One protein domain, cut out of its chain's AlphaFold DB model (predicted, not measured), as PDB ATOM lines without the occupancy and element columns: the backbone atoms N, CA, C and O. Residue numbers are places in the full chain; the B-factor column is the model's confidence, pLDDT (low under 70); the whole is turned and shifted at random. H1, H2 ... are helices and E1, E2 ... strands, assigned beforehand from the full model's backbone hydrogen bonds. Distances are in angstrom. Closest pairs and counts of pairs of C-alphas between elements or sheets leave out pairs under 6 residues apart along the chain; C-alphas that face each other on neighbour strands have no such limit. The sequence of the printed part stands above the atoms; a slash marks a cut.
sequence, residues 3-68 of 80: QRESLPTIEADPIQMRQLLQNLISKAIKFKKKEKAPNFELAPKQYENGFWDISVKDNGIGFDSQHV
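Overview. This is residues 3 to 68 of the 80 residues of the protein "HATPase_c domain-containing protein" of Nitrospina sp (UniProt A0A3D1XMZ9). A long helix, H1, runs beside a two-stranded antiparallel hairpin of E1 and E2 as a loose, narrow V: the two come close near the end of H1, at Ala 28, and the beginning of H1 sticks out. The first printed residues fold along E1, where residues 3 to 4 pair with it in parallel. The printed part has 66 residues, with one named helix and two named strands in the order H1, E1, E2. The class is mixed, helices and strands, with under half of the residues in named elements. The whole is loose, with a radius of gyration of the C-alphas of 13.8 A, and elongated, spanning 39 by 25 by 25 A.

Along the chain. The printed part begins at Gln 3, with C-alpha 3 at (255.263, 258.951, 233.670). H1, residues 14 to 30, is 24.0 A long and begins at C-alpha 14 at (268.033, 274.189, 225.939). E1, residues 40 to 46, is 20.1 A long. E2, residues 52 to 58, is 19.5 A long and ends at C-alpha 58 at (256.117, 263.970, 242.573).

Arrangement. E1 and E2 form a hairpin, antiparallel at 164 degrees between their directions. N 43 and O 55 are within hydrogen-bond range at 3.0 A, and N 55 and O 43 at 2.9 A. Residues 3 to 4 pair with residues 41 to 42 of E1, parallel. The closest C-alphas of H1 and E2 are those of Ala 28 and Asp 58, 5.9 A apart. The closest of H1 and E1 are those of Ala 28 and Phe 40, 7.4 A apart. In H1 every O i to N i+4 pair is within hydrogen-bond range.

Size, cuts and confidence. The two C-alphas farthest apart, those of Glu 35 and Asn 49, are 41.4 A apart. Residues 11 to 20, of which 14 to 20 belong to H1, stand free. The printed part has no cut. The link from E1 to E2 is tight and that from H1 to E1 is short. The mean pLDDT of the printed part is 90.9, and no printed residue is under 70.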
ATOM      1  N   GLN A   3     256.405 258.904 234.572       84.94
ATOM      2  CA  GLN A   3     255.263 258.951 233.670       84.94
ATOM      3  C   GLN A   3     255.311 260.281 232.926       84.94
ATOM      4  O   GLN A   3     255.495 261.337 233.530       84.94
ATOM      5  N   ARG A   4     255.209 260.225 231.602       83.81
ATOM      6  CA  ARG A   4     255.173 261.415 230.758       83.81
ATOM      7  C   ARG A   4     254.167 261.205 229.648       83.81
ATOM      8  O   ARG A   4     254.177 260.157 229.001       83.81
ATOM      9  N   GLU A   5     253.358 262.217 229.413       84.00
ATOM     10  CA  GLU A   5     252.622 262.327 228.164       84.00
ATOM     11  C   GLU A   5     253.552 262.846 227.054       84.00
ATOM     12  O   GLU A   5     254.745 263.112 227.269       84.00
ATOM     13  N   SER A   6     253.025 262.955 225.836       87.00
ATOM     14  CA  SER A   6     253.741 263.575 224.722       87.00
ATOM     15  C   SER A   6     253.996 265.050 225.032       87.00
ATOM     16  O   SER A   6     253.097 265.878 224.931       87.00
ATOM     17  N   LEU A   7     255.228 265.370 225.429       88.50
ATOM     18  CA  LEU A   7     255.634 266.737 225.741       88.50
ATOM     19  C   LEU A   7     255.738 267.585 224.464       88.50
ATOM     20  O   LEU A   7     256.208 267.081 223.438       88.50
ATOM     21  N   PRO A   8     255.351 268.868 224.525       89.94
ATOM     22  CA  PRO A   8     255.458 269.770 223.392       89.94
ATOM     23  C   PRO A   8     256.919 270.088 223.074       89.94
ATOM     24  O   PRO A   8     257.794 270.065 223.943       89.94
ATOM     25  N   THR A   9     257.169 270.452 221.819       90.69
ATOM     26  CA  THR A   9     258.383 271.189 221.457       90.69
ATOM     27  C   THR A   9     258.091 272.673 221.633       90.69
ATOM     28  O   THR A   9     257.112 273.171 221.083       90.69
ATOM     29  N   ILE A  10     258.919 273.361 222.416       90.06
ATOM     30  CA  ILE A  10     258.790 274.793 222.699       90.06
ATOM     31  C   ILE A  10     260.077 275.519 222.315       90.06
ATOM     32  O   ILE A  10     261.159 274.928 222.328       90.06
ATOM     33  N   GLU A  11     259.962 276.805 222.003       92.69
ATOM     34  CA  GLU A  11     261.114 277.688 221.855       92.69
ATOM     35  C   GLU A  11     261.618 278.099 223.244       92.69
ATOM     36  O   GLU A  11     260.894 278.719 224.021       92.69
ATOM     37  N   ALA A  12     262.841 277.692 223.587       93.00
ATOM     38  CA  ALA A  12     263.465 277.968 224.876       93.00
ATOM     39  C   ALA A  12     264.987 277.771 224.804       93.00
ATOM     40  O   ALA A  12     265.500 277.115 223.895       93.00
ATOM     41  N   ASP A  13     265.711 278.271 225.807       97.44
ATOM     42  CA  ASP A  13     267.127 277.954 225.993       97.44
ATOM     43  C   ASP A  13     267.285 276.481 226.444       97.44
ATOM     44  O   ASP A  13     266.840 276.109 227.539       97.44
ATOM     45  N   PRO A  14     267.935 275.615 225.642       95.69
ATOM     46  CA  PRO A  14     268.033 274.189 225.939       95.69
ATOM     47  C   PRO A  14     268.886 273.874 227.176       95.69
ATOM     48  O   PRO A  14     268.690 272.827 227.803       95.69
ATOM     49  N   ILE A  15     269.836 274.740 227.539       97.31
ATOM     50  CA  ILE A  15     270.673 274.572 228.731       97.31
ATOM     51  C   ILE A  15     269.836 274.875 229.974       97.31
ATOM     52  O   ILE A  15     269.809 274.065 230.905       97.31
ATOM     53  N   GLN A  16     269.091 275.983 229.963       96.50
ATOM     54  CA  GLN A  16     268.227 276.365 231.083       96.50
ATOM     55  C   GLN A  16     267.097 275.356 231.306       96.50
ATOM     56  O   GLN A  16     266.868 274.933 232.440       96.50
ATOM     57  N   MET A  17     266.447 274.882 230.238       94.25
ATOM     58  CA  MET A  17     265.398 273.861 230.348       94.25
ATOM     59  C   MET A  17     265.929 272.547 230.924       94.25
ATOM     60  O   MET A  17     265.284 271.925 231.773       94.25
ATOM     61  N   ARG A  18     267.136 272.132 230.515       93.94
ATOM     62  CA  ARG A  18     267.792 270.946 231.077       93.94
ATOM     63  C   ARG A  18     268.071 271.125 232.565       93.94
ATOM     64  O   ARG A  18     267.778 270.213 233.336       93.94
ATOM     65  N   GLN A  19     268.600 272.279 232.966       96.19
ATOM     66  CA  GLN A  19     268.900 272.570 234.365       96.19
ATOM     67  C   GLN A  19     267.631 272.602 235.228       96.19
ATOM     68  O   GLN A  19     267.610 271.997 236.300       96.19
ATOM     69  N   LEU A  20     266.560 273.243 234.752       93.19
ATOM     70  CA  LEU A  20     265.262 273.280 235.428       93.19
ATOM     71  C   LEU A  20     264.745 271.864 235.706       93.19
ATOM     72  O   LEU A  20     264.475 271.513 236.855       93.19
ATOM     73  N   LEU A  21     264.666 271.025 234.670       90.94
ATOM     74  CA  LEU A  21     264.166 269.656 234.801       90.94
ATOM     75  C   LEU A  21     265.065 268.798 235.698       90.94
ATOM     76  O   LEU A  21     264.559 268.056 236.540       90.94
ATOM     77  N   GLN A  22     266.391 268.924 235.581       93.25
ATOM     78  CA  GLN A  22     267.334 268.228 236.461       93.25
ATOM     79  C   GLN A  22     267.138 268.618 237.930       93.25
ATOM     80  O   GLN A  22     267.123 267.741 238.795       93.25
ATOM     81  N   ASN A  23     266.939 269.905 238.214       92.50
ATOM     82  CA  ASN A  23     266.706 270.397 239.570       92.50
ATOM     83  C   ASN A  23     265.411 269.834 240.167       92.50
ATOM     84  O   ASN A  23     265.412 269.393 241.319       92.50
ATOM     85  N   LEU A  24     264.322 269.811 239.395       91.12
ATOM     86  CA  LEU A  24     263.035 269.263 239.837       91.12
ATOM     87  C   LEU A  24     263.119 267.751 240.089       91.12
ATOM     88  O   LEU A  24     262.740 267.281 241.162       91.12
ATOM     89  N   ILE A  25     263.698 266.992 239.154       88.69
ATOM     90  CA  ILE A  25     263.859 265.534 239.284       88.69
ATOM     91  C   ILE A  25     264.778 265.188 240.463       88.69
ATOM     92  O   ILE A  25     264.479 264.285 241.245       88.69
ATOM     93  N   SER A  26     265.884 265.917 240.632       90.81
ATOM     94  CA  SER A  26     266.809 265.710 241.751       90.81
ATOM     95  C   SER A  26     266.125 265.945 243.100       90.81
ATOM     96  O   SER A  26     266.268 265.124 244.009       90.81
ATOM     97  N   LYS A  27     265.317 267.012 243.220       89.56
ATOM     98  CA  LYS A  27     264.502 267.276 244.417       89.56
ATOM     99  C   LYS A  27     263.521 266.129 244.683       89.56
ATOM    100  O   LYS A  27     263.508 265.623 245.803       89.56
ATOM    101  N   ALA A  28     262.791 265.658 243.672       88.75
ATOM    102  CA  ALA A  28     261.847 264.545 243.816       88.75
ATOM    103  C   ALA A  28     262.519 263.245 244.307       88.75
ATOM    104  O   ALA A  28     261.974 262.530 245.148       88.75
ATOM    105  N   ILE A  29     263.734 262.945 243.829       88.12
ATOM    106  CA  ILE A  29     264.511 261.776 244.276       88.12
ATOM    107  C   ILE A  29     265.019 261.965 245.710       88.12
ATOM    108  O   ILE A  29     264.913 261.047 246.528       88.12
ATOM    109  N   LYS A  30     265.575 263.145 246.017       88.62
ATOM    110  CA  LYS A  30     266.146 263.475 247.330       88.62
ATOM    111  C   LYS A  30     265.089 263.449 248.434       88.62
ATOM    112  O   LYS A  30     265.360 262.948 249.520       88.62
ATOM    113  N   PHE A  31     263.897 263.968 248.152       89.75
ATOM    114  CA  PHE A  31     262.811 264.148 249.117       89.75
ATOM    115  C   PHE A  31     261.705 263.090 248.974       89.75
ATOM    116  O   PHE A  31     260.540 263.340 249.280       89.75
ATOM    117  N   LYS A  32     262.054 261.879 248.523       90.12
ATOM    118  CA  LYS A  32     261.106 260.762 248.425       90.12
ATOM    119  C   LYS A  32     260.640 260.275 249.804       90.12
ATOM    120  O   LYS A  32     261.396 260.282 250.776       90.12
ATOM    121  N   LYS A  33     259.418 259.742 249.876       90.25
ATOM    122  CA  LYS A  33     258.949 258.981 251.047       90.25
ATOM    123  C   LYS A  33     259.714 257.657 251.141       90.25
ATOM    124  O   LYS A  33     259.813 256.948 250.146       90.25
ATOM    125  N   LYS A  34     260.230 257.300 252.325       87.25
ATOM    126  CA  LYS A  34     261.048 256.081 252.523       87.25
ATOM    127  C   LYS A  34     260.332 254.795 252.087       87.25
ATOM    128  O   LYS A  34     260.970 253.902 251.546       87.25
ATOM    129  N   GLU A  35     259.018 254.737 252.284       89.88
ATOM    130  CA  GLU A  35     258.192 253.547 252.041       89.88
ATOM    131  C   GLU A  35     257.543 253.505 250.651       89.88
ATOM    132  O   GLU A  35     256.864 252.539 250.314       89.88
ATOM    133  N   LYS A  36     257.715 254.547 249.825       85.75
ATOM    134  CA  LYS A  36     257.130 254.597 248.480       85.75
ATOM    135  C   LYS A  36     258.217 254.699 247.426       85.75
ATOM    136  O   LYS A  36     259.147 255.497 247.536       85.75
ATOM    137  N   ALA A  37     258.066 253.924 246.355       84.75
ATOM    138  CA  ALA A  37     258.865 254.141 245.161       84.75
ATOM    139  C   ALA A  37     258.600 255.567 244.631       84.75
ATOM    140  O   ALA A  37     257.437 255.989 244.596       84.75
ATOM    141  N   PRO A  38     259.639 256.316 244.218       85.00
ATOM    142  CA  PRO A  38     259.453 257.652 243.672       85.00
ATOM    143  C   PRO A  38     258.611 257.566 242.398       85.00
ATOM    144  O   PRO A  38     258.916 256.777 241.494       85.00
ATOM    145  N   ASN A  39     257.548 258.357 242.338       87.44
ATOM    146  CA  ASN A  39     256.717 258.553 241.161       87.44
ATOM    147  C   ASN A  39     256.847 260.006 240.726       87.44
ATOM    148  O   ASN A  39     256.739 260.898 241.566       87.44
ATOM    149  N   PHE A  40     257.096 260.210 239.440       88.31
ATOM    150  CA  PHE A  40     257.272 261.522 238.837       88.31
ATOM    151  C   PHE A  40     256.423 261.589 237.575       88.31
ATOM    152  O   PHE A  40     256.534 260.710 236.720       88.31
ATOM    153  N   GLU A  41     255.585 262.607 237.476       92.19
ATOM    154  CA  GLU A  41     254.608 262.789 236.409       92.19
ATOM    155  C   GLU A  41     254.839 264.146 235.741       92.19
ATOM    156  O   GLU A  41     254.975 265.160 236.430       92.19
ATOM    157  N   LEU A  42     254.908 264.149 234.405       92.12
ATOM    158  CA  LEU A  42     254.902 265.366 233.595       92.12
ATOM    159  C   LEU A  42     253.667 265.372 232.698       92.12
ATOM    160  O   LEU A  42     253.526 264.494 231.839       92.12
ATOM    161  N   ALA A  43     252.834 266.391 232.875       93.50
ATOM    162  CA  ALA A  43     251.588 266.571 232.142       93.50
ATOM    163  C   ALA A  43     251.598 267.939 231.439       93.50
ATOM    164  O   ALA A  43     251.625 268.973 232.117       93.50
ATOM    165  N   PRO A  44     251.628 267.974 230.098       94.38
ATOM    166  CA  PRO A  44     251.501 269.203 229.341       94.38
ATOM    167  C   PRO A  44     250.022 269.553 229.128       94.38
ATOM    168  O   PRO A  44     249.200 268.699 228.806       94.38
ATOM    169  N   LYS A  45     249.680 270.833 229.235       94.81
ATOM    170  CA  LYS A  45     248.365 271.363 228.872       94.81
ATOM    171  C   LYS A  45     248.547 272.621 228.039       94.81
ATOM    172  O   LYS A  45     249.172 273.581 228.479       94.81
ATOM    173  N   GLN A  46     247.994 272.612 226.832       94.56
ATOM    174  CA  GLN A  46     247.967 273.795 225.983       94.56
ATOM    175  C   GLN A  46     246.759 274.658 226.345       94.56
ATOM    176  O   GLN A  46     245.644 274.151 226.483       94.56
ATOM    177  N   TYR A  47     246.976 275.958 226.491       94.38
ATOM    178  CA  TYR A  47     245.921 276.950 226.639       94.38
ATOM    179  C   TYR A  47     245.547 277.552 225.280       94.38
ATOM    180  O   TYR A  47     246.366 277.624 224.364       94.38
ATOM    181  N   GLU A  48     244.310 278.039 225.162       94.06
ATOM    182  CA  GLU A  48     243.787 278.657 223.931       94.06
ATOM    183  C   GLU A  48     244.578 279.900 223.499       94.06
ATOM    184  O   GLU A  48     244.659 280.215 222.316       94.06
ATOM    185  N   ASN A  49     245.223 280.580 224.449       94.06
ATOM    186  CA  ASN A  49     246.091 281.732 224.203       94.06
ATOM    187  C   ASN A  49     247.493 281.352 223.677       94.06
ATOM    188  O   ASN A  49     248.362 282.216 223.585       94.06
ATOM    189  N   GLY A  50     247.733 280.073 223.372       89.06
ATOM    190  CA  GLY A  50     248.993 279.572 222.820       89.06
ATOM    191  C   GLY A  50     250.068 279.240 223.857       89.06
ATOM    192  O   GLY A  50     251.135 278.760 223.477       89.06
ATOM    193  N   PHE A  51     249.809 279.446 225.151       92.38
ATOM    194  CA  PHE A  51     250.752 279.088 226.212       92.38
ATOM    195  C   PHE A  51     250.670 277.602 226.576       92.38
ATOM    196  O   PHE A  51     249.608 276.983 226.505       92.38
ATOM    197  N   TRP A  52     251.796 277.045 227.024       93.06
ATOM    198  CA  TRP A  52     251.871 275.699 227.587       93.06
ATOM    199  C   TRP A  52     252.037 275.756 229.103       93.06
ATOM    200  O   TRP A  52     252.942 276.410 229.615       93.06
ATOM    201  N   ASP A  53     251.190 275.018 229.807       93.62
ATOM    202  CA  ASP A  53     251.388 274.610 231.192       93.62
ATOM    203  C   ASP A  53     252.111 273.264 231.188       93.62
ATOM    204  O   ASP A  53     251.628 272.303 230.588       93.62
ATOM    205  N   ILE A  54     253.277 273.190 231.820       91.75
ATOM    206  CA  ILE A  54     253.980 271.923 232.019       91.75
ATOM    207  C   ILE A  54     253.965 271.639 233.513       91.75
ATOM    208  O   ILE A  54     254.795 272.138 234.273       91.75
ATOM    209  N   SER A  55     253.011 270.814 233.922       92.81
ATOM    210  CA  SER A  55     252.852 270.414 235.309       92.81
ATOM    211  C   SER A  55     253.815 269.282 235.647       92.81
ATOM    212  O   SER A  55     253.898 268.278 234.940       92.81
ATOM    213  N   VAL A  56     254.537 269.448 236.753       91.81
ATOM    214  CA  VAL A  56     255.480 268.465 237.290       91.81
ATOM    215  C   VAL A  56     255.013 268.053 238.676       91.81
ATOM    216  O   VAL A  56     254.895 268.894 239.567       91.81
ATOM    217  N   LYS A  57     254.765 266.759 238.871       93.31
ATOM    218  CA  LYS A  57     254.254 266.218 240.132       93.31
ATOM    219  C   LYS A  57     255.115 265.063 240.613       93.31
ATOM    220  O   LYS A  57     255.410 264.142 239.856       93.31
ATOM    221  N   ASP A  58     255.469 265.087 241.892       92.94
ATOM    222  CA  ASP A  58     256.117 263.970 242.573       92.94
ATOM    223  C   ASP A  58     255.281 263.453 243.754       92.94
ATOM    224  O   ASP A  58     254.286 264.055 244.162       92.94
ATOM    225  N   ASN A  59     255.649 262.283 244.277       92.19
ATOM    226  CA  ASN A  59     255.023 261.673 245.456       92.19
ATOM    227  C   ASN A  59     255.915 261.734 246.711       92.19
ATOM    228  O   ASN A  59     255.835 260.853 247.579       92.19
ATOM    229  N   GLY A  60     256.776 262.749 246.790       90.94
ATOM    230  CA  GLY A  60     257.707 262.995 247.878       90.94
ATOM    231  C   GLY A  60     257.031 263.361 249.195       90.94
ATOM    232  O   GLY A  60     255.810 263.286 249.361       90.94
ATOM    233  N   ILE A  61     257.853 263.713 250.181       91.56
ATOM    234  CA  ILE A  61     257.406 264.059 251.540       91.56
ATOM    235  C   ILE A  61     256.552 265.335 251.582       91.56
ATOM    236  O   ILE A  61     255.767 265.489 252.511       91.56
ATOM    237  N   GLY A  62     256.644 266.185 250.553       89.75
ATOM    238  CA  GLY A  62     256.003 267.497 250.526       89.75
ATOM    239  C   GLY A  62     256.666 268.481 251.491       89.75
ATOM    240  O   GLY A  62     257.701 268.195 252.091       89.75
ATOM    241  N   PHE A  63     256.080 269.662 251.621       89.12
ATOM    242  CA  PHE A  63     256.472 270.668 252.601       89.12
ATOM    243  C   PHE A  63     255.245 271.502 252.980       89.12
ATOM    244  O   PHE A  63     254.237 271.476 252.274       89.12
ATOM    245  N   ASP A  64     255.325 272.200 254.111       90.38
ATOM    246  CA  ASP A  64     254.244 273.063 254.585       90.38
ATOM    247  C   ASP A  64     253.982 274.203 253.584       90.38
ATOM    248  O   ASP A  64     254.919 274.861 253.117       90.38
ATOM    249  N   SER A  65     252.709 274.440 253.257       88.31
ATOM    250  CA  SER A  65     252.291 275.450 252.284       88.31
ATOM    251  C   SER A  65     252.711 276.866 252.680       88.31
ATOM    252  O   SER A  65     252.916 277.697 251.796       88.31
ATOM    253  N   GLN A  66     252.939 277.134 253.970       89.75
ATOM    254  CA  GLN A  66     253.458 278.425 254.440       89.75
ATOM    255  C   GLN A  66     254.846 278.774 253.870       89.75
ATOM    256  O   GLN A  66     255.265 279.928 253.911       89.75
ATOM    257  N   HIS A  67     255.585 277.792 253.340       86.75
ATOM    258  CA  HIS A  67     256.925 277.997 252.787       86.75
ATOM    259  C   HIS A  67     256.960 278.135 251.259       86.75
ATOM    260  O   HIS A  67     258.046 278.333 250.716       86.75
ATOM    261  N   VAL A  68     255.819 278.058 250.559       87.31
ATOM    262  CA  VAL A  68     255.755 278.086 249.080       87.31
ATOM    263  C   VAL A  68     256.452 279.310 248.484       87.31
ATOM    264  O   VAL A  68     257.223 279.165 247.540       87.31
TER     265      VAL A  68